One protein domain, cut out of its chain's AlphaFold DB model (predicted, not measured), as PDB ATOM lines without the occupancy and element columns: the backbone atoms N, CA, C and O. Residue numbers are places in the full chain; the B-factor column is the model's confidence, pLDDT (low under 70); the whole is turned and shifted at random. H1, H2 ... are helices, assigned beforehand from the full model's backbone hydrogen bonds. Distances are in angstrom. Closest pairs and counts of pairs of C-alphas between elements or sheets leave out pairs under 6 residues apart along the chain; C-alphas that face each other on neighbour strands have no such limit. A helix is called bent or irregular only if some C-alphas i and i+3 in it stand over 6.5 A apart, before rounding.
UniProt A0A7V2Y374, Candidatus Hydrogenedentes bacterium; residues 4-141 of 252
ATOM      1  N   LYS A   4     111.013  66.120 141.403       88.69
ATOM      2  CA  LYS A   4     112.471  65.934 141.397       88.69
ATOM      3  C   LYS A   4     112.883  64.664 142.146       88.69
ATOM      4  O   LYS A   4     113.660  63.873 141.632       88.69
ATOM      5  N   LYS A   5     112.314  64.432 143.336       90.50
ATOM      6  CA  LYS A   5     112.592  63.232 144.145       90.50
ATOM      7  C   LYS A   5     112.157  61.952 143.422       90.50
ATOM      8  O   LYS A   5     112.905  60.986 143.434       90.50
ATOM      9  N   PHE A   6     110.996  61.962 142.766       90.75
ATOM     10  CA  PHE A   6     110.528  60.822 141.973       90.75
ATOM     11  C   PHE A   6     111.473  60.517 140.804       90.75
ATOM     12  O   PHE A   6     111.880  59.372 140.635       90.75
ATOM     13  N   LEU A   7     111.889  61.541 140.051       91.38
ATOM     14  CA  LEU A   7     112.821  61.371 138.934       91.38
ATOM     15  C   LEU A   7     114.186  60.837 139.385       91.38
ATOM     16  O   LEU A   7     114.714  59.933 138.747       91.38
ATOM     17  N   TYR A   8     114.736  61.331 140.500       93.06
ATOM     18  CA  TYR A   8     115.997  60.806 141.038       93.06
ATOM     19  C   TYR A   8     115.887  59.343 141.472       93.06
ATOM     20  O   TYR A   8     116.801  58.565 141.215       93.06
ATOM     21  N   ILE A   9     114.769  58.952 142.086       92.75
ATOM     22  CA  ILE A   9     114.528  57.557 142.477       92.75
ATOM     23  C   ILE A   9     114.375  56.670 141.242       92.75
ATOM     24  O   ILE A   9     115.002  55.619 141.174       92.75
ATOM     25  N   MET A  10     113.608  57.102 140.239       91.62
ATOM     26  CA  MET A  10     113.458  56.362 138.983       91.62
ATOM     27  C   MET A  10     114.788  56.211 138.244       91.62
ATOM     28  O   MET A  10     115.083  55.130 137.740       91.62
ATOM     29  N   LEU A  11     115.614  57.259 138.224       93.25
ATOM     30  CA  LEU A  11     116.959  57.198 137.661       93.25
ATOM     31  C   LEU A  11     117.837  56.208 138.436       93.25
ATOM     32  O   LEU A  11     118.500  55.382 137.819       93.25
ATOM     33  N   ALA A  12     117.814  56.249 139.769       93.62
ATOM     34  CA  ALA A  12     118.573  55.318 140.601       93.62
ATOM     35  C   ALA A  12     118.135  53.859 140.377       93.62
ATOM     36  O   ALA A  12     118.986  52.986 140.225       93.62
ATOM     37  N   ILE A  13     116.825  53.601 140.283       93.56
ATOM     38  CA  ILE A  13     116.264  52.279 139.965       93.56
ATOM     39  C   ILE A  13     116.706  51.828 138.573       93.56
ATOM     40  O   ILE A  13     117.126  50.683 138.408       93.56
ATOM     41  N   TYR A  14     116.645  52.714 137.577       94.75
ATOM     42  CA  TYR A  14     117.066  52.390 136.219       94.75
ATOM     43  C   TYR A  14     118.554  52.054 136.152       94.75
ATOM     44  O   TYR A  14     118.922  51.030 135.584       94.75
ATOM     45  N   VAL A  15     119.404  52.873 136.773       94.38
ATOM     46  CA  VAL A  15     120.853  52.645 136.819       94.38
ATOM     47  C   VAL A  15     121.161  51.340 137.551       94.38
ATOM     48  O   VAL A  15     121.927  50.532 137.033       94.38
ATOM     49  N   ALA A  16     120.534  51.079 138.700       94.31
ATOM     50  CA  ALA A  16     120.714  49.825 139.430       94.31
ATOM     51  C   ALA A  16     120.275  48.606 138.599       94.31
ATOM     52  O   ALA A  16     121.019  47.632 138.492       94.31
ATOM     53  N   GLY A  17     119.107  48.674 137.951       92.19
ATOM     54  CA  GLY A  17     118.612  47.619 137.062       92.19
ATOM     55  C   GLY A  17     119.515  47.400 135.848       92.19
ATOM     56  O   GLY A  17     119.834  46.265 135.504       92.19
ATOM     57  N   ALA A  18     120.008  48.474 135.234       92.38
ATOM     58  CA  ALA A  18     120.947  48.394 134.123       92.38
ATOM     59  C   ALA A  18     122.273  47.747 134.550       92.38
ATOM     60  O   ALA A  18     122.770  46.867 133.850       92.38
ATOM     61  N   VAL A  19     122.815  48.112 135.717       93.19
ATOM     62  CA  VAL A  19     124.029  47.496 136.276       93.19
ATOM     63  C   VAL A  19     123.819  46.003 136.532       93.19
ATOM     64  O   VAL A  19     124.676  45.206 136.157       93.19
ATOM     65  N   ILE A  20     122.673  45.600 137.092       92.62
ATOM     66  CA  ILE A  20     122.325  44.184 137.297       92.62
ATOM     67  C   ILE A  20     122.230  43.445 135.955       92.62
ATOM     68  O   ILE A  20     122.810  42.370 135.800       92.62
ATOM     69  N   GLY A  21     121.554  44.029 134.962       88.56
ATOM     70  CA  GLY A  21     121.444  43.458 133.619       88.56
ATOM     71  C   GLY A  21     122.806  43.267 132.949       88.56
ATOM     72  O   GLY A  21     123.094  42.194 132.417       88.56
ATOM     73  N   VAL A  22     123.687  44.269 133.029       89.19
ATOM     74  CA  VAL A  22     125.061  44.163 132.517       89.19
ATOM     75  C   VAL A  22     125.865  43.126 133.305       89.19
ATOM     76  O   VAL A  22     126.577  42.336 132.697       89.19
ATOM     77  N   ALA A  23     125.740  43.056 134.631       88.62
ATOM     78  CA  ALA A  23     126.466  42.075 135.438       88.62
ATOM     79  C   ALA A  23     126.063  40.625 135.107       88.62
ATOM     80  O   ALA A  23     126.927  39.755 134.994       88.62
ATOM     81  N   LEU A  24     124.765  40.372 134.904       87.44
ATOM     82  CA  LEU A  24     124.231  39.037 134.613       87.44
ATOM     83  C   LEU A  24     124.484  38.594 133.167       87.44
ATOM     84  O   LEU A  24     124.827  37.438 132.923       87.44
ATOM     85  N   PHE A  25     124.323  39.499 132.201       86.06
ATOM     86  CA  PHE A  25     124.312  39.144 130.778       86.06
ATOM     87  C   PHE A  25     125.538  39.648 129.996       86.06
ATOM     88  O   PHE A  25     125.746  39.235 128.854       86.06
ATOM     89  N   ARG A  26     126.388  40.470 130.627       79.62
ATOM     90  CA  ARG A  26     127.666  41.037 130.147       79.62
ATOM     91  C   ARG A  26     127.566  41.946 128.928       79.62
ATOM     92  O   ARG A  26     127.891  43.125 129.025       79.62
ATOM     93  N   SER A  27     127.182  41.401 127.779       77.44
ATOM     94  CA  SER A  27     127.167  42.123 126.509       77.44
ATOM     95  C   SER A  27     125.967  41.749 125.640       77.44
ATOM     96  O   SER A  27     125.567  40.584 125.633       77.44
ATOM     97  N   PRO A  28     125.452  42.704 124.844       79.88
ATOM     98  CA  PRO A  28     124.394  42.447 123.865       79.88
ATOM     99  C   PRO A  28     124.840  41.527 122.719       79.88
ATOM    100  O   PRO A  28     124.001  40.909 122.076       79.88
ATOM    101  N   GLY A  29     126.147  41.441 122.450       82.19
ATOM    102  CA  GLY A  29     126.721  40.562 121.429       82.19
ATOM    103  C   GLY A  29     127.391  39.311 122.000       82.19
ATOM    104  O   GLY A  29     127.473  39.124 123.222       82.19
ATOM    105  N   LEU A  30     127.927  38.494 121.087       84.88
ATOM    106  CA  LEU A  30     128.772  37.342 121.408       84.88
ATOM    107  C   LEU A  30     129.950  37.760 122.297       84.88
ATOM    108  O   LEU A  30     130.520  38.845 122.143       84.88
ATOM    109  N   SER A  31     130.313  36.898 123.242       86.44
ATOM    110  CA  SER A  31     131.357  37.207 124.208       86.44
ATOM    111  C   SER A  31     132.712  37.347 123.520       86.44
ATOM    112  O   SER A  31     133.019  36.681 122.531       86.44
ATOM    113  N   ARG A  32     133.580  38.200 124.077       85.25
ATOM    114  CA  ARG A  32     134.959  38.355 123.579       85.25
ATOM    115  C   ARG A  32     135.743  37.041 123.626       85.25
ATOM    116  O   ARG A  32     136.610  36.833 122.788       85.25
ATOM    117  N   ALA A  33     135.437  36.176 124.595       86.38
ATOM    118  CA  ALA A  33     136.023  34.844 124.700       86.38
ATOM    119  C   ALA A  33     135.588  33.955 123.527       86.38
ATOM    120  O   ALA A  33     136.446  33.412 122.839       86.38
ATOM    121  N   TYR A  34     134.284  33.908 123.234       87.06
ATOM    122  CA  TYR A  34     133.744  33.154 122.105       87.06
ATOM    123  C   TYR A  34     134.298  33.648 120.762       87.06
ATOM    124  O   TYR A  34     134.765  32.862 119.947       87.06
ATOM    125  N   LEU A  35     134.338  34.966 120.553       87.44
ATOM    126  CA  LEU A  35     134.866  35.562 119.321       87.44
ATOM    127  C   LEU A  35     136.379  35.374 119.146       87.44
ATOM    128  O   LEU A  35     136.871  35.456 118.024       87.44
ATOM    129  N   LYS A  36     137.133  35.140 120.224       90.31
ATOM    130  CA  LYS A  36     138.567  34.846 120.124       90.31
ATOM    131  C   LYS A  36     138.814  33.435 119.585       90.31
ATOM    132  O   LYS A  36     139.772  33.244 118.844       90.31
ATOM    133  N   GLU A  37     137.962  32.485 119.958       88.69
ATOM    134  CA  GLU A  37     138.074  31.070 119.585       88.69
ATOM    135  C   GLU A  37     137.384  30.792 118.238       88.69
ATOM    136  O   GLU A  37     138.022  30.307 117.312       88.69
ATOM    137  N   PHE A  38     136.130  31.225 118.075       88.88
ATOM    138  CA  PHE A  38     135.280  30.922 116.914       88.88
ATOM    139  C   PHE A  38     135.062  32.123 115.981       88.88
ATOM    140  O   PHE A  38     134.210  32.099 115.098       88.88
ATOM    141  N   GLY A  39     135.801  33.223 116.151       86.88
ATOM    142  CA  GLY A  39     135.531  34.468 115.420       86.88
ATOM    143  C   GLY A  39     135.717  34.392 113.903       86.88
ATOM    144  O   GLY A  39     135.099  35.177 113.185       86.88
ATOM    145  N   LYS A  40     136.567  33.486 113.402       90.00
ATOM    146  CA  LYS A  40     136.732  33.257 111.955       90.00
ATOM    147  C   LYS A  40     135.539  32.485 111.390       90.00
ATOM    148  O   LYS A  40     134.897  32.984 110.473       90.00
ATOM    149  N   GLU A  41     135.194  31.366 112.021       89.75
ATOM    150  CA  GLU A  41     134.028  30.542 111.677       89.75
ATOM    151  C   GLU A  41     132.728  31.343 111.766       89.75
ATOM    152  O   GLU A  41     131.914  31.318 110.854       89.75
ATOM    153  N   HIS A  42     132.567  32.172 112.800       91.00
ATOM    154  CA  HIS A  42     131.389  33.023 112.936       91.00
ATOM    155  C   HIS A  42     131.254  34.043 111.793       91.00
ATOM    156  O   HIS A  42     130.149  34.325 111.333       91.00
ATOM    157  N   LYS A  43     132.365  34.616 111.311       91.94
ATOM    158  CA  LYS A  43     132.336  35.543 110.166       91.94
ATOM    159  C   LYS A  43     131.954  34.827 108.876       91.94
ATOM    160  O   LYS A  43     131.245  35.410 108.058       91.94
ATOM    161  N   GLU A  44     132.425  33.601 108.702       91.38
ATOM    162  CA  GLU A  44     132.091  32.751 107.565       91.38
ATOM    163  C   GLU A  44     130.620  32.327 107.603       91.38
ATOM    164  O   GLU A  44     129.902  32.541 106.630       91.38
ATOM    165  N   PHE A  45     130.127  31.920 108.772       92.44
ATOM    166  CA  PHE A  45     128.710  31.671 109.038       92.44
ATOM    167  C   PHE A  45     127.847  32.886 108.676       92.44
ATOM    168  O   PHE A  45     126.890  32.770 107.914       92.44
ATOM    169  N   LEU A  46     128.220  34.084 109.141       91.94
ATOM    170  CA  LEU A  46     127.504  35.314 108.797       91.94
ATOM    171  C   LEU A  46     127.562  35.634 107.300       91.94
ATOM    172  O   LEU A  46     126.614  36.208 106.769       91.94
ATOM    173  N   LYS A  47     128.668  35.319 106.619       93.69
ATOM    174  CA  LYS A  47     128.809  35.526 105.173       93.69
ATOM    175  C   LYS A  47     127.878  34.592 104.399       93.69
ATOM    176  O   LYS A  47     127.227  35.055 103.466       93.69
ATOM    177  N   ILE A  48     127.774  33.333 104.822       91.19
ATOM    178  CA  ILE A  48     126.881  32.333 104.226       91.19
ATOM    179  C   ILE A  48     125.420  32.713 104.485       91.19
ATOM    180  O   ILE A  48     124.684  32.904 103.522       91.19
ATOM    181  N   LYS A  49     125.024  32.974 105.741       90.44
ATOM    182  CA  LYS A  49     123.668  33.439 106.111       90.44
ATOM    183  C   LYS A  49     123.233  34.707 105.370       90.44
ATOM    184  O   LYS A  49     122.055  34.911 105.102       90.44
ATOM    185  N   LYS A  50     124.176  35.596 105.040       92.94
ATOM    186  CA  LYS A  50     123.888  36.825 104.279       92.94
ATOM    187  C   LYS A  50     123.819  36.617 102.770       92.94
ATOM    188  O   LYS A  50     123.344  37.535 102.099       92.94
ATOM    189  N   SER A  51     124.288  35.486 102.249       92.69
ATOM    190  CA  SER A  51     124.245  35.193 100.818       92.69
ATOM    191  C   SER A  51     122.800  35.040 100.339       92.69
ATOM    192  O   SER A  51     121.952  34.493 101.043       92.69
ATOM    193  N   ASP A  52     122.512  35.539  99.139       91.06
ATOM    194  CA  ASP A  52     121.140  35.567  98.622       91.06
ATOM    195  C   ASP A  52     120.601  34.159  98.343       91.06
ATOM    196  O   ASP A  52     119.426  33.888  98.572       91.06
ATOM    197  N   TRP A  53     121.480  33.239  97.933       90.56
ATOM    198  CA  TRP A  53     121.128  31.829  97.772       90.56
ATOM    199  C   TRP A  53     120.733  31.184  99.105       90.56
ATOM    200  O   TRP A  53     119.682  30.556  99.180       90.56
ATOM    201  N   TYR A  54     121.535  31.365 100.162       90.06
ATOM    202  CA  TYR A  54     121.243  30.743 101.453       90.06
ATOM    203  C   TYR A  54     119.952  31.302 102.066       90.06
ATOM    204  O   TYR A  54     119.173  30.541 102.622       90.06
ATOM    205  N   LYS A  55     119.668  32.604 101.915       91.12
ATOM    206  CA  LYS A  55     118.377  33.181 102.339       91.12
ATOM    207  C   LYS A  55     117.194  32.543 101.610       91.12
ATOM    208  O   LYS A  55     116.206  32.191 102.241       91.12
ATOM    209  N   ALA A  56     117.304  32.360 100.291       90.44
ATOM    210  CA  ALA A  56     116.267  31.693  99.504       90.44
ATOM    211  C   ALA A  56     116.083  30.222  99.926       90.44
ATOM    212  O   ALA A  56     114.955  29.727  99.972       90.44
ATOM    213  N   TYR A  57     117.177  29.544 100.284       90.75
ATOM    214  CA  TYR A  57     117.144  28.203 100.866       90.75
ATOM    215  C   TYR A  57     116.479  28.187 102.254       90.75
ATOM    216  O   TYR A  57     115.599  27.368 102.478       90.75
ATOM    217  N   GLU A  58     116.830  29.105 103.157       89.38
ATOM    218  CA  GLU A  58     116.267  29.205 104.514       89.38
ATOM    219  C   GLU A  58     114.752  29.482 104.499       89.38
ATOM    220  O   GLU A  58     114.008  28.903 105.287       89.38
ATOM    221  N   GLU A  59     114.270  30.310 103.567       89.88
ATOM    222  CA  GLU A  59     112.837  30.575 103.395       89.88
ATOM    223  C   GLU A  59     112.080  29.393 102.771       89.88
ATOM    224  O   GLU A  59     110.939  29.112 103.155       89.88
ATOM    225  N   ARG A  60     112.669  28.729 101.762       89.88
ATOM    226  CA  ARG A  60     112.024  27.644 100.997       89.88
ATOM    227  C   ARG A  60     113.022  26.545 100.596       89.88
ATOM    228  O   ARG A  60     113.375  26.439  99.414       89.88
ATOM    229  N   PRO A  61     113.388  25.642 101.525       88.00
ATOM    230  CA  PRO A  61     114.447  24.652 101.296       88.00
ATOM    231  C   PRO A  61     114.168  23.704 100.123       88.00
ATOM    232  O   PRO A  61     115.069  23.349  99.366       88.00
ATOM    233  N   ALA A  62     112.901  23.324  99.932       88.50
ATOM    234  CA  ALA A  62     112.488  22.384  98.889       88.50
ATOM    235  C   ALA A  62     112.565  22.957  97.458       88.50
ATOM    236  O   ALA A  62     112.643  22.188  96.504       88.50
ATOM    237  N   LEU A  63     112.525  24.287  97.296       87.12
ATOM    238  CA  LEU A  63     112.557  24.950  95.981       87.12
ATOM    239  C   LEU A  63     113.963  25.396  95.570       87.12
ATOM    240  O   LEU A  63     114.208  25.623  94.387       87.12
ATOM    241  N   HIS A  64     114.879  25.515  96.531       86.69
ATOM    242  CA  HIS A  64     116.232  26.014  96.304       86.69
ATOM    243  C   HIS A  64     117.304  25.038  96.808       86.69
ATOM    244  O   HIS A  64     118.171  25.453  97.575       86.69
ATOM    245  N   PRO A  65     117.288  23.753  96.395       87.94
ATOM    246  CA  PRO A  65     118.300  22.799  96.833       87.94
ATOM    247  C   PRO A  65     119.711  23.253  96.416       87.94
ATOM    248  O   PRO A  65     119.861  23.994  95.437       87.94
ATOM    249  N   PRO A  66     120.761  22.807  97.126       88.19
ATOM    250  CA  PRO A  66     122.134  23.157  96.786       88.19
ATOM    251  C   PRO A  66     122.484  22.633  95.390       88.19
ATOM    252  O   PRO A  66     122.496  21.424  95.140       88.19
ATOM    253  N   ALA A  67     122.760  23.565  94.481       85.75
ATOM    254  CA  ALA A  67     123.032  23.305  93.073       85.75
ATOM    255  C   ALA A  67     124.446  22.748  92.853       85.75
ATOM    256  O   ALA A  67     124.638  21.890  91.996       85.75
ATOM    257  N   ASN A  68     125.415  23.198  93.656       90.56
ATOM    258  CA  ASN A  68     126.828  22.834  93.528       90.56
ATOM    259  C   ASN A  68     127.380  22.263  94.841       90.56
ATOM    260  O   ASN A  68     126.856  22.544  95.918       90.56
ATOM    261  N   GLU A  69     128.490  21.528  94.755       88.25
ATOM    262  CA  GLU A  69     129.198  20.957  95.912       88.25
ATOM    263  C   GLU A  69     129.556  22.027  96.955       88.25
ATOM    264  O   GLU A  69     129.239  21.871  98.127       88.25
ATOM    265  N   HIS A  70     130.021  23.198  96.511       87.81
ATOM    266  CA  HIS A  70     130.307  24.328  97.399       87.81
ATOM    267  C   HIS A  70     129.092  24.813  98.217       87.81
ATOM    268  O   HIS A  70     129.236  25.250  99.352       87.81
ATOM    269  N   GLN A  71     127.877  24.744  97.661       89.00
ATOM    270  CA  GLN A  71     126.656  25.115  98.388       89.00
ATOM    271  C   GLN A  71     126.255  24.045  99.411       89.00
ATOM    272  O   GLN A  71     125.680  24.381 100.444       89.00
ATOM    273  N   ARG A  72     126.578  22.771  99.148       88.69
ATOM    274  CA  ARG A  72     126.396  21.678 100.116       88.69
ATOM    275  C   ARG A  72     127.358  21.827 101.285       88.69
ATOM    276  O   ARG A  72     126.913  21.811 102.421       88.69
ATOM    277  N   GLU A  73     128.630  22.094 101.004       89.94
ATOM    278  CA  GLU A  73     129.644  22.361 102.033       89.94
ATOM    279  C   GLU A  73     129.266  23.566 102.908       89.94
ATOM    280  O   GLU A  73     129.387  23.518 104.129       89.94
ATOM    281  N   GLN A  74     128.759  24.648 102.302       90.31
ATOM    282  CA  GLN A  74     128.269  25.814 103.044       90.31
ATOM    283  C   GLN A  74     127.068  25.480 103.937       90.31
ATOM    284  O   GLN A  74     126.975  26.003 105.047       90.31
ATOM    285  N   LEU A  75     126.151  24.636 103.459       90.44
ATOM    286  CA  LEU A  75     124.996  24.191 104.232       90.44
ATOM    287  C   LEU A  75     125.425  23.328 105.425       90.44
ATOM    288  O   LEU A  75     125.057  23.642 106.552       90.44
ATOM    289  N   GLU A  76     126.256  22.313 105.189       91.38
ATOM    290  CA  GLU A  76     126.798  21.432 106.232       91.38
ATOM    291  C   GLU A  76     127.594  22.222 107.279       91.38
ATOM    292  O   GLU A  76     127.463  21.987 108.480       91.38
ATOM    293  N   PHE A  77     128.375  23.213 106.838       92.81
ATOM    294  CA  PHE A  77     129.079  24.127 107.733       92.81
ATOM    295  C   PHE A  77     128.111  24.915 108.620       92.81
ATOM    296  O   PHE A  77     128.339  25.035 109.825       92.81
ATOM    297  N   VAL A  78     127.029  25.454 108.049       91.81
ATOM    298  CA  VAL A  78     126.029  26.195 108.821       91.81
ATOM    299  C   VAL A  78     125.305  25.281 109.808       91.81
ATOM    300  O   VAL A  78     125.204  25.646 110.976       91.81
ATOM    301  N   GLU A  79     124.867  24.097 109.385       90.75
ATOM    302  CA  GLU A  79     124.197  23.126 110.258       90.75
ATOM    303  C   GLU A  79     125.098  22.697 111.422       90.75
ATOM    304  O   GLU A  79     124.672  22.695 112.578       90.75
ATOM    305  N   HIS A  80     126.372  22.406 111.148       92.31
ATOM    306  CA  HIS A  80     127.340  22.063 112.186       92.31
ATOM    307  C   HIS A  80     127.601  23.249 113.129       92.31
ATOM    308  O   HIS A  80     127.730  23.070 114.346       92.31
ATOM    309  N   TYR A  81     127.715  24.465 112.594       90.06
ATOM    310  CA  TYR A  81     127.965  25.655 113.399       90.06
ATOM    311  C   TYR A  81     126.760  25.996 114.292       90.06
ATOM    312  O   TYR A  81     126.945  26.325 115.465       90.06
ATOM    313  N   GLU A  82     125.535  25.865 113.778       89.00
ATOM    314  CA  GLU A  82     124.303  26.054 114.547       89.00
ATOM    315  C   GLU A  82     124.145  24.980 115.620       89.00
ATOM    316  O   GLU A  82     123.863  25.324 116.761       89.00
ATOM    317  N   ALA A  83     124.439  23.713 115.314       91.81
ATOM    318  CA  ALA A  83     124.370  22.617 116.280       91.81
ATOM    319  C   ALA A  83     125.366  22.747 117.453       91.81
ATOM    320  O   ALA A  83     125.271  21.998 118.430       91.81
ATOM    321  N   ASN A  84     126.328  23.677 117.391       91.19
ATOM    322  CA  ASN A  84     127.317  23.879 118.443       91.19
ATOM    323  C   ASN A  84     126.662  24.414 119.740       91.19
ATOM    324  O   ASN A  84     126.210  25.566 119.785       91.19
ATOM    325  N   PRO A  85     126.709  23.669 120.866       91.00
ATOM    326  CA  PRO A  85     126.097  24.100 122.125       91.00
ATOM    327  C   PRO A  85     126.652  25.424 122.669       91.00
ATOM    328  O   PRO A  85     125.946  26.162 123.360       91.00
ATOM    329  N   ARG A  86     127.919  25.754 122.365       88.56
ATOM    330  CA  ARG A  86     128.535  27.023 122.789       88.56
ATOM    331  C   ARG A  86     127.941  28.222 122.055       88.56
ATOM    332  O   ARG A  86     127.796  29.277 122.669       88.56
ATOM    333  N   PHE A  87     127.577  28.060 120.783       88.75
ATOM    334  CA  PHE A  87     126.924  29.108 120.005       88.75
ATOM    335  C   PHE A  87     125.521  29.394 120.557       88.75
ATOM    336  O   PHE A  87     125.220  30.538 120.899       88.75
ATOM    337  N   HIS A  88     124.720  28.352 120.790       88.00
ATOM    338  CA  HIS A  88     123.393  28.490 121.399       88.00
ATOM    339  C   HIS A  88     123.427  29.119 122.801       88.00
ATOM    340  O   HIS A  88     122.568  29.934 123.147       88.00
ATOM    341  N   ALA A  89     124.418  28.788 123.632       89.62
ATOM    342  CA  ALA A  89     124.569  29.404 124.953       89.62
ATOM    343  C   ALA A  89     124.833  30.924 124.866       89.62
ATOM    344  O   ALA A  89     124.349  31.703 125.689       89.62
ATOM    345  N   GLU A  90     125.585  31.361 123.857       89.06
ATOM    346  CA  GLU A  90     125.874  32.773 123.609       89.06
ATOM    347  C   GLU A  90     124.671  33.516 123.010       89.06
ATOM    348  O   GLU A  90     124.346  34.623 123.450       89.06
ATOM    349  N   GLU A  91     123.971  32.891 122.065       87.81
ATOM    350  CA  GLU A  91     122.757  33.423 121.445       87.81
ATOM    351  C   GLU A  91     121.628  33.589 122.469       87.81
ATOM    352  O   GLU A  91     121.044  34.667 122.598       87.81
ATOM    353  N   THR A  92     121.377  32.566 123.290       88.88
ATOM    354  CA  THR A  92     120.380  32.640 124.367       88.88
ATOM    355  C   THR A  92     120.733  33.708 125.403       88.88
ATOM    356  O   THR A  92     119.834  34.390 125.904       88.88
ATOM    357  N   ARG A  93     122.022  33.926 125.708       90.38
ATOM    358  CA  ARG A  93     122.451  35.037 126.573       90.38
ATOM    359  C   ARG A  93     122.151  36.395 125.938       90.38
ATOM    360  O   ARG A  93     121.582  37.253 126.614       90.38
ATOM    361  N   ALA A  94     122.512  36.593 124.671       88.44
ATOM    362  CA  ALA A  94     122.268  37.838 123.938       88.44
ATOM    363  C   ALA A  94     120.762  38.140 123.803       88.44
ATOM    364  O   ALA A  94     120.311  39.276 123.988       88.44
ATOM    365  N   PHE A  95     119.957  37.106 123.572       89.50
ATOM    366  CA  PHE A  95     118.504  37.207 123.542       89.50
ATOM    367  C   PHE A  95     117.928  37.615 124.906       89.50
ATOM    368  O   PHE A  95     117.153  38.570 124.994       89.50
ATOM    369  N   ARG A  96     118.359  36.960 125.995       90.75
ATOM    370  CA  ARG A  96     117.945  37.308 127.367       90.75
ATOM    371  C   ARG A  96     118.354  38.729 127.751       90.75
ATOM    372  O   ARG A  96     117.536  39.436 128.336       90.75
ATOM    373  N   TYR A  97     119.559  39.169 127.372       91.00
ATOM    374  CA  TYR A  97     120.002  40.561 127.522       91.00
ATOM    375  C   TYR A  97     118.990  41.513 126.874       91.00
ATOM    376  O   TYR A  97     118.491  42.441 127.509       91.00
ATOM    377  N   THR A  98     118.652  41.254 125.610       91.06
ATOM    378  CA  THR A  98     117.766  42.117 124.824       91.06
ATOM    379  C   THR A  98     116.365  42.182 125.425       91.06
ATOM    380  O   THR A  98     115.816  43.273 125.590       91.06
ATOM    381  N   ILE A  99     115.799  41.037 125.817       92.56
ATOM    382  CA  ILE A  99     114.490  40.986 126.479       92.56
ATOM    383  C   ILE A  99     114.514  41.742 127.805       92.56
ATOM    384  O   ILE A  99     113.603  42.529 128.062       92.56
ATOM    385  N   TYR A 100     115.543  41.528 128.627       93.94
ATOM    386  CA  TYR A 100     115.667  42.172 129.929       93.94
ATOM    387  C   TYR A 100     115.670  43.697 129.801       93.94
ATOM    388  O   TYR A 100     114.864  44.373 130.437       93.94
ATOM    389  N   PHE A 101     116.524  44.246 128.931       92.50
ATOM    390  CA  PHE A 101     116.601  45.692 128.729       92.50
ATOM    391  C   PHE A 101     115.344  46.264 128.078       92.50
ATOM    392  O   PHE A 101     114.919  47.358 128.447       92.50
ATOM    393  N   ARG A 102     114.700  45.525 127.164       93.81
ATOM    394  CA  ARG A 102     113.407  45.937 126.604       93.81
ATOM    395  C   ARG A 102     112.355  46.057 127.703       93.81
ATOM    396  O   ARG A 102     111.686  47.080 127.784       93.81
ATOM    397  N   PHE A 103     112.256  45.055 128.577       95.38
ATOM    398  CA  PHE A 103     111.316  45.070 129.693       95.38
ATOM    399  C   PHE A 103     111.627  46.184 130.700       95.38
ATOM    400  O   PHE A 103     110.724  46.927 131.076       95.38
ATOM    401  N   LEU A 104     112.896  46.350 131.088       93.94
ATOM    402  CA  LEU A 104     113.334  47.415 131.994       93.94
ATOM    403  C   LEU A 104     112.972  48.801 131.439       93.94
ATOM    404  O   LEU A 104     112.372  49.610 132.147       93.94
ATOM    405  N   ASN A 105     113.283  49.055 130.164       94.06
ATOM    406  CA  ASN A 105     112.959  50.315 129.498       94.06
ATOM    407  C   ASN A 105     111.440  50.547 129.449       94.06
ATOM    408  O   ASN A 105     110.979  51.635 129.789       94.06
ATOM    409  N   SER A 106     110.654  49.531 129.078       95.31
ATOM    410  CA  SER A 106     109.190  49.626 129.044       95.31
ATOM    411  C   SER A 106     108.591  49.888 130.428       95.31
ATOM    412  O   SER A 106     107.727  50.749 130.561       95.31
ATOM    413  N   ALA A 107     109.063  49.197 131.467       95.00
ATOM    414  CA  ALA A 107     108.577  49.374 132.831       95.00
ATOM    415  C   ALA A 107     108.865  50.787 133.359       95.00
ATOM    416  O   ALA A 107     107.974  51.438 133.909       95.00
ATOM    417  N   VAL A 108     110.082  51.297 133.139       94.00
ATOM    418  CA  VAL A 108     110.444  52.673 133.514       94.00
ATOM    419  C   VAL A 108     109.611  53.688 132.739       94.00
ATOM    420  O   VAL A 108     109.098  54.630 133.340       94.00
ATOM    421  N   PHE A 109     109.411  53.483 131.437       94.12
ATOM    422  CA  PHE A 109     108.570  54.357 130.623       94.12
ATOM    423  C   PHE A 109     107.122  54.408 131.130       94.12
ATOM    424  O   PHE A 109     106.585  55.496 131.330       94.12
ATOM    425  N   ILE A 110     106.507  53.255 131.412       95.00
ATOM    426  CA  ILE A 110     105.142  53.182 131.958       95.00
ATOM    427  C   ILE A 110     105.062  53.900 133.310       95.00
ATOM    428  O   ILE A 110     104.133  54.672 133.534       95.00
ATOM    429  N   ALA A 111     106.041  53.699 134.194       92.44
ATOM    430  CA  ALA A 111     106.075  54.364 135.493       92.44
ATOM    431  C   ALA A 111     106.197  55.895 135.366       92.44
ATOM    432  O   ALA A 111     105.501  56.631 136.070       92.44
ATOM    433  N   LEU A 112     107.038  56.380 134.446       91.81
ATOM    434  CA  LEU A 112     107.165  57.809 134.149       91.81
ATOM    435  C   LEU A 112     105.859  58.382 133.587       91.81
ATOM    436  O   LEU A 112     105.410  59.430 134.049       91.81
ATOM    437  N   MET A 113     105.224  57.680 132.645       92.44
ATOM    438  CA  MET A 113     103.950  58.087 132.052       92.44
ATOM    439  C   MET A 113     102.824  58.125 133.081       92.44
ATOM    440  O   MET A 113     102.112  59.121 133.167       92.44
ATOM    441  N   ALA A 114     102.695  57.088 133.910       90.62
ATOM    442  CA  ALA A 114     101.698  57.040 134.973       90.62
ATOM    443  C   ALA A 114     101.866  58.209 135.952       90.62
ATOM    444  O   ALA A 114     100.882  58.837 136.335       90.62
ATOM    445  N   PHE A 115     103.103  58.552 136.324       90.56
ATOM    446  CA  PHE A 115     103.365  59.702 137.187       90.56
ATOM    447  C   PHE A 115     103.051  61.038 136.499       90.56
ATOM    448  O   PHE A 115     102.414  61.900 137.107       90.56
ATOM    449  N   ALA A 116     103.467  61.209 135.241       89.00
ATOM    450  CA  ALA A 116     103.254  62.438 134.480       89.00
ATOM    451  C   ALA A 116     101.766  62.704 134.206       89.00
ATOM    452  O   ALA A 116     101.308  63.837 134.333       89.00
ATOM    453  N   LEU A 117     101.004  61.658 133.876       91.19
ATOM    454  CA  LEU A 117      99.583  61.751 133.541       91.19
ATOM    455  C   LEU A 117      98.667  61.755 134.763       91.19
ATOM    456  O   LEU A 117      97.539  62.225 134.657       91.19
ATOM    457  N   ARG A 118      99.128  61.287 135.931       89.25
ATOM    458  CA  ARG A 118      98.301  61.207 137.145       89.25
ATOM    459  C   ARG A 118      97.608  62.529 137.473       89.25
ATOM    460  O   ARG A 118      96.435  62.522 137.825       89.25
ATOM    461  N   LYS A 119      98.344  63.641 137.402       88.12
ATOM    462  CA  LYS A 119      97.818  64.961 137.751       88.12
ATOM    463  C   LYS A 119      96.847  65.517 136.699       88.12
ATOM    464  O   LYS A 119      95.708  65.753 137.073       88.12
ATOM    465  N   PRO A 120      97.221  65.676 135.411       91.50
ATOM    466  CA  PRO A 120      96.298  66.232 134.418       91.50
ATOM    467  C   PRO A 120      95.042  65.376 134.233       91.50
ATOM    468  O   PRO A 120      93.965  65.919 134.018       91.50
ATOM    469  N   LEU A 121      95.158  64.050 134.351       91.06
ATOM    470  CA  LEU A 121      94.004  63.159 134.261       91.06
ATOM    471  C   LEU A 121      93.089  63.291 135.488       91.06
ATOM    472  O   LEU A 121      91.874  63.304 135.334       91.06
ATOM    473  N   GLY A 122      93.666  63.421 136.688       92.38
ATOM    474  CA  GLY A 122      92.912  63.691 137.914       92.38
ATOM    475  C   GLY A 122      92.184  65.031 137.848       92.38
ATOM    476  O   GLY A 122      90.969  65.062 137.987       92.38
ATOM    477  N   ASP A 123      92.906  66.105 137.518       93.81
ATOM    478  CA  ASP A 123      92.352  67.459 137.411       93.81
ATOM    479  C   ASP A 123      91.216  67.524 136.366       93.81
ATOM    480  O   ASP A 123      90.197  68.178 136.585       93.81
ATOM    481  N   TYR A 124      91.352  66.809 135.241       94.19
ATOM    482  CA  TYR A 124      90.303  66.712 134.221       94.19
ATOM    483  C   TYR A 124      89.038  66.018 134.743       94.19
ATOM    484  O   TYR A 124      87.927  66.512 134.541       94.19
ATOM    485  N   LEU A 125      89.198  64.872 135.413       95.06
ATOM    486  CA  LEU A 125      88.076  64.116 135.968       95.06
ATOM    487  C   LEU A 125      87.387  64.886 137.099       95.06
ATOM    488  O   LEU A 125      86.160  64.950 137.124       95.06
ATOM    489  N   ASP A 126      88.157  65.520 137.981       96.06
ATOM    490  CA  ASP A 126      87.630  66.367 139.050       96.06
ATOM    491  C   ASP A 126      86.850  67.559 138.476       96.06
ATOM    492  O   ASP A 126      85.762  67.878 138.960       96.06
ATOM    493  N   GLY A 127      87.340  68.162 137.386       95.94
ATOM    494  CA  GLY A 127      86.622  69.199 136.644       95.94
ATOM    495  C   GLY A 127      85.273  68.716 136.105       95.94
ATOM    496  O   GLY A 127      84.262  69.391 136.289       95.94
ATOM    497  N   LYS A 128      85.224  67.515 135.513       95.56
ATOM    498  CA  LYS A 128      83.965  66.915 135.039       95.56
ATOM    499  C   LYS A 128      82.996  66.584 136.168       95.56
ATOM    500  O   LYS A 128      81.796  66.788 136.021       95.56
ATOM    501  N   ILE A 129      83.498  66.117 137.307       95.75
ATOM    502  CA  ILE A 129      82.664  65.870 138.487       95.75
ATOM    503  C   ILE A 129      82.067  67.185 139.006       95.75
ATOM    504  O   ILE A 129      80.893  67.214 139.374       95.75
ATOM    505  N   ALA A 130      82.851  68.265 139.033       96.44
ATOM    506  CA  ALA A 130      82.374  69.579 139.459       96.44
ATOM    507  C   ALA A 130      81.307  70.147 138.509       96.44
ATOM    508  O   ALA A 130      80.289  70.647 138.980       96.44
ATOM    509  N   GLU A 131      81.506  70.011 137.196       96.50
ATOM    510  CA  GLU A 131      80.539  70.413 136.164       96.50
ATOM    511  C   GLU A 131      79.195  69.693 136.351       96.50
ATOM    512  O   GLU A 131      78.167  70.343 136.522       96.50
ATOM    513  N   ILE A 132      79.214  68.360 136.462       96.06
ATOM    514  CA  ILE A 132      77.999  67.550 136.667       96.06
ATOM    515  C   ILE A 132      77.284  67.921 137.974       96.06
ATOM    516  O   ILE A 132      76.055  67.948 138.031       96.06
ATOM    517  N   ARG A 133      78.032  68.207 139.047       96.31
ATOM    518  CA  ARG A 133      77.437  68.655 140.315       96.31
ATOM    519  C   ARG A 133      76.743  70.004 140.170       96.31
ATOM    520  O   ARG A 133      75.635  70.149 140.669       96.31
ATOM    521  N   SER A 134      77.364  70.952 139.467       97.00
ATOM    522  CA  SER A 134      76.753  72.257 139.199       97.00
ATOM    523  C   SER A 134      75.456  72.107 138.410       97.00
ATOM    524  O   SER A 134      74.444  72.690 138.783       97.00
ATOM    525  N   GLU A 135      75.457  71.281 137.362       95.31
ATOM    526  CA  GLU A 135      74.257  71.024 136.558       95.31
ATOM    527  C   GLU A 135      73.128  70.389 137.383       95.31
ATOM    528  O   GLU A 135      71.960  70.747 137.221       95.31
ATOM    529  N   LEU A 136      73.459  69.471 138.295       96.62
ATOM    530  CA  LEU A 136      72.487  68.867 139.207       96.62
ATOM    531  C   LEU A 136      71.899  69.884 140.190       96.62
ATOM    532  O   LEU A 136      70.687  69.874 140.415       96.62
ATOM    533  N   ASP A 137      72.730  70.760 140.753       97.31
ATOM    534  CA  ASP A 137      72.282  71.814 141.666       97.31
ATOM    535  C   ASP A 137      71.377  72.826 140.950       97.31
ATOM    536  O   ASP A 137      70.337  73.227 141.480       97.31
ATOM    537  N   ASP A 138      71.721  73.206 139.720       96.56
ATOM    538  CA  ASP A 138      70.912  74.117 138.909       96.56
ATOM    539  C   ASP A 138      69.583  73.474 138.494       96.56
ATOM    540  O   ASP A 138      68.527  74.107 138.587       96.56
ATOM    541  N   ALA A 139      69.591  72.188 138.135       94.56
ATOM    542  CA  ALA A 139      68.368  71.433 137.876       94.56
ATOM    543  C   ALA A 139      67.478  71.322 139.129       94.56
ATOM    544  O   ALA A 139      66.250  71.413 139.030       94.56
ATOM    545  N   ALA A 140      68.075  71.154 140.314       96.00
ATOM    546  CA  ALA A 140      67.344  71.125 141.577       96.00
ATOM    547  C   ALA A 140      66.674  72.478 141.875       96.00
ATOM    548  O   ALA A 140      65.479  72.504 142.177       96.00
ATOM    549  N   LYS A 141      67.396  73.594 141.703       96.75
ATOM    550  CA  LYS A 141      66.837  74.950 141.848       96.75
ATOM    551  C   LYS A 141      65.714  75.212 140.851       96.75
ATOM    552  O   LYS A 141      64.641  75.656 141.249       96.75
TER     553      LYS A 141
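Overview. This is residues 4 to 141 of the 252 residues of a protein of Candidatus Hydrogenedentes bacterium (UniProt A0A7V2Y374). One very long bent helix, H5, makes the long axis; H1 runs back alongside its first arm, H5a, a small head of H2, H3 and H4 sits where H5a begins, and residues 116 to 141 stick out at the other end. In the head, H2 and H4 pack together. The printed part has 138 residues with five named helices, H1 to H5 in chain order, and no named strand: all helix. It is extended, with a radius of gyration of the C-alphas of 27.7 A and spans of 94 by 40 by 19 A.

Arrangement. Start with H1, residues 4 to 25, which touches H5a, residues 85 to 116, at residues 93 to 108 alone; the closest C-alphas, of Phe 25 and Tyr 97, are 5.6 A apart, and the two run opposite ways at a shallow tilt of 6 degrees. Next, H2, residues 32 to 50, is irregular, C-alphas 37 and 40 being 8.0 A apart, with a kink of 81 degrees near residue 39. With residues 41 to 48 alone it touches H4, residues 69 to 82, closest at the C-alphas of Phe 45 and Val 78, 6.1 A. H3, residues 52 to 59, is near H4. By its hydrogen bonds H5, residues 85 to 141, was assigned as one helix, but it is bent, C-alphas 116 and 119 being 6.8 A apart; H5a and H5b, residues 119 to 141, stand at a steep tilt of 38 degrees, only just. Every O i to N i+4 pair is within hydrogen-bond range in H1, H3, H4, H5a and H5b, and 13 of 15 in H2.

Along the chain. Find C-alpha 4 at (112.471, 65.934, 141.397); H1 runs 31.2 A from there. H2 spans 22.3 A, H3 10.8 A and H4 19.9 A. From C-alpha 85 at (126.097, 24.100, 122.125) H5a runs 46.3 A, and H5b runs 32.8 A to C-alpha 141 at (66.837, 74.950, 141.848).

Size, cuts and confidence. The C-alphas farthest apart, of Glu 69 and Lys 141, are 94.4 A apart. The printed part has no cut, no link is long, and no printed residue is under 70 in pLDDT.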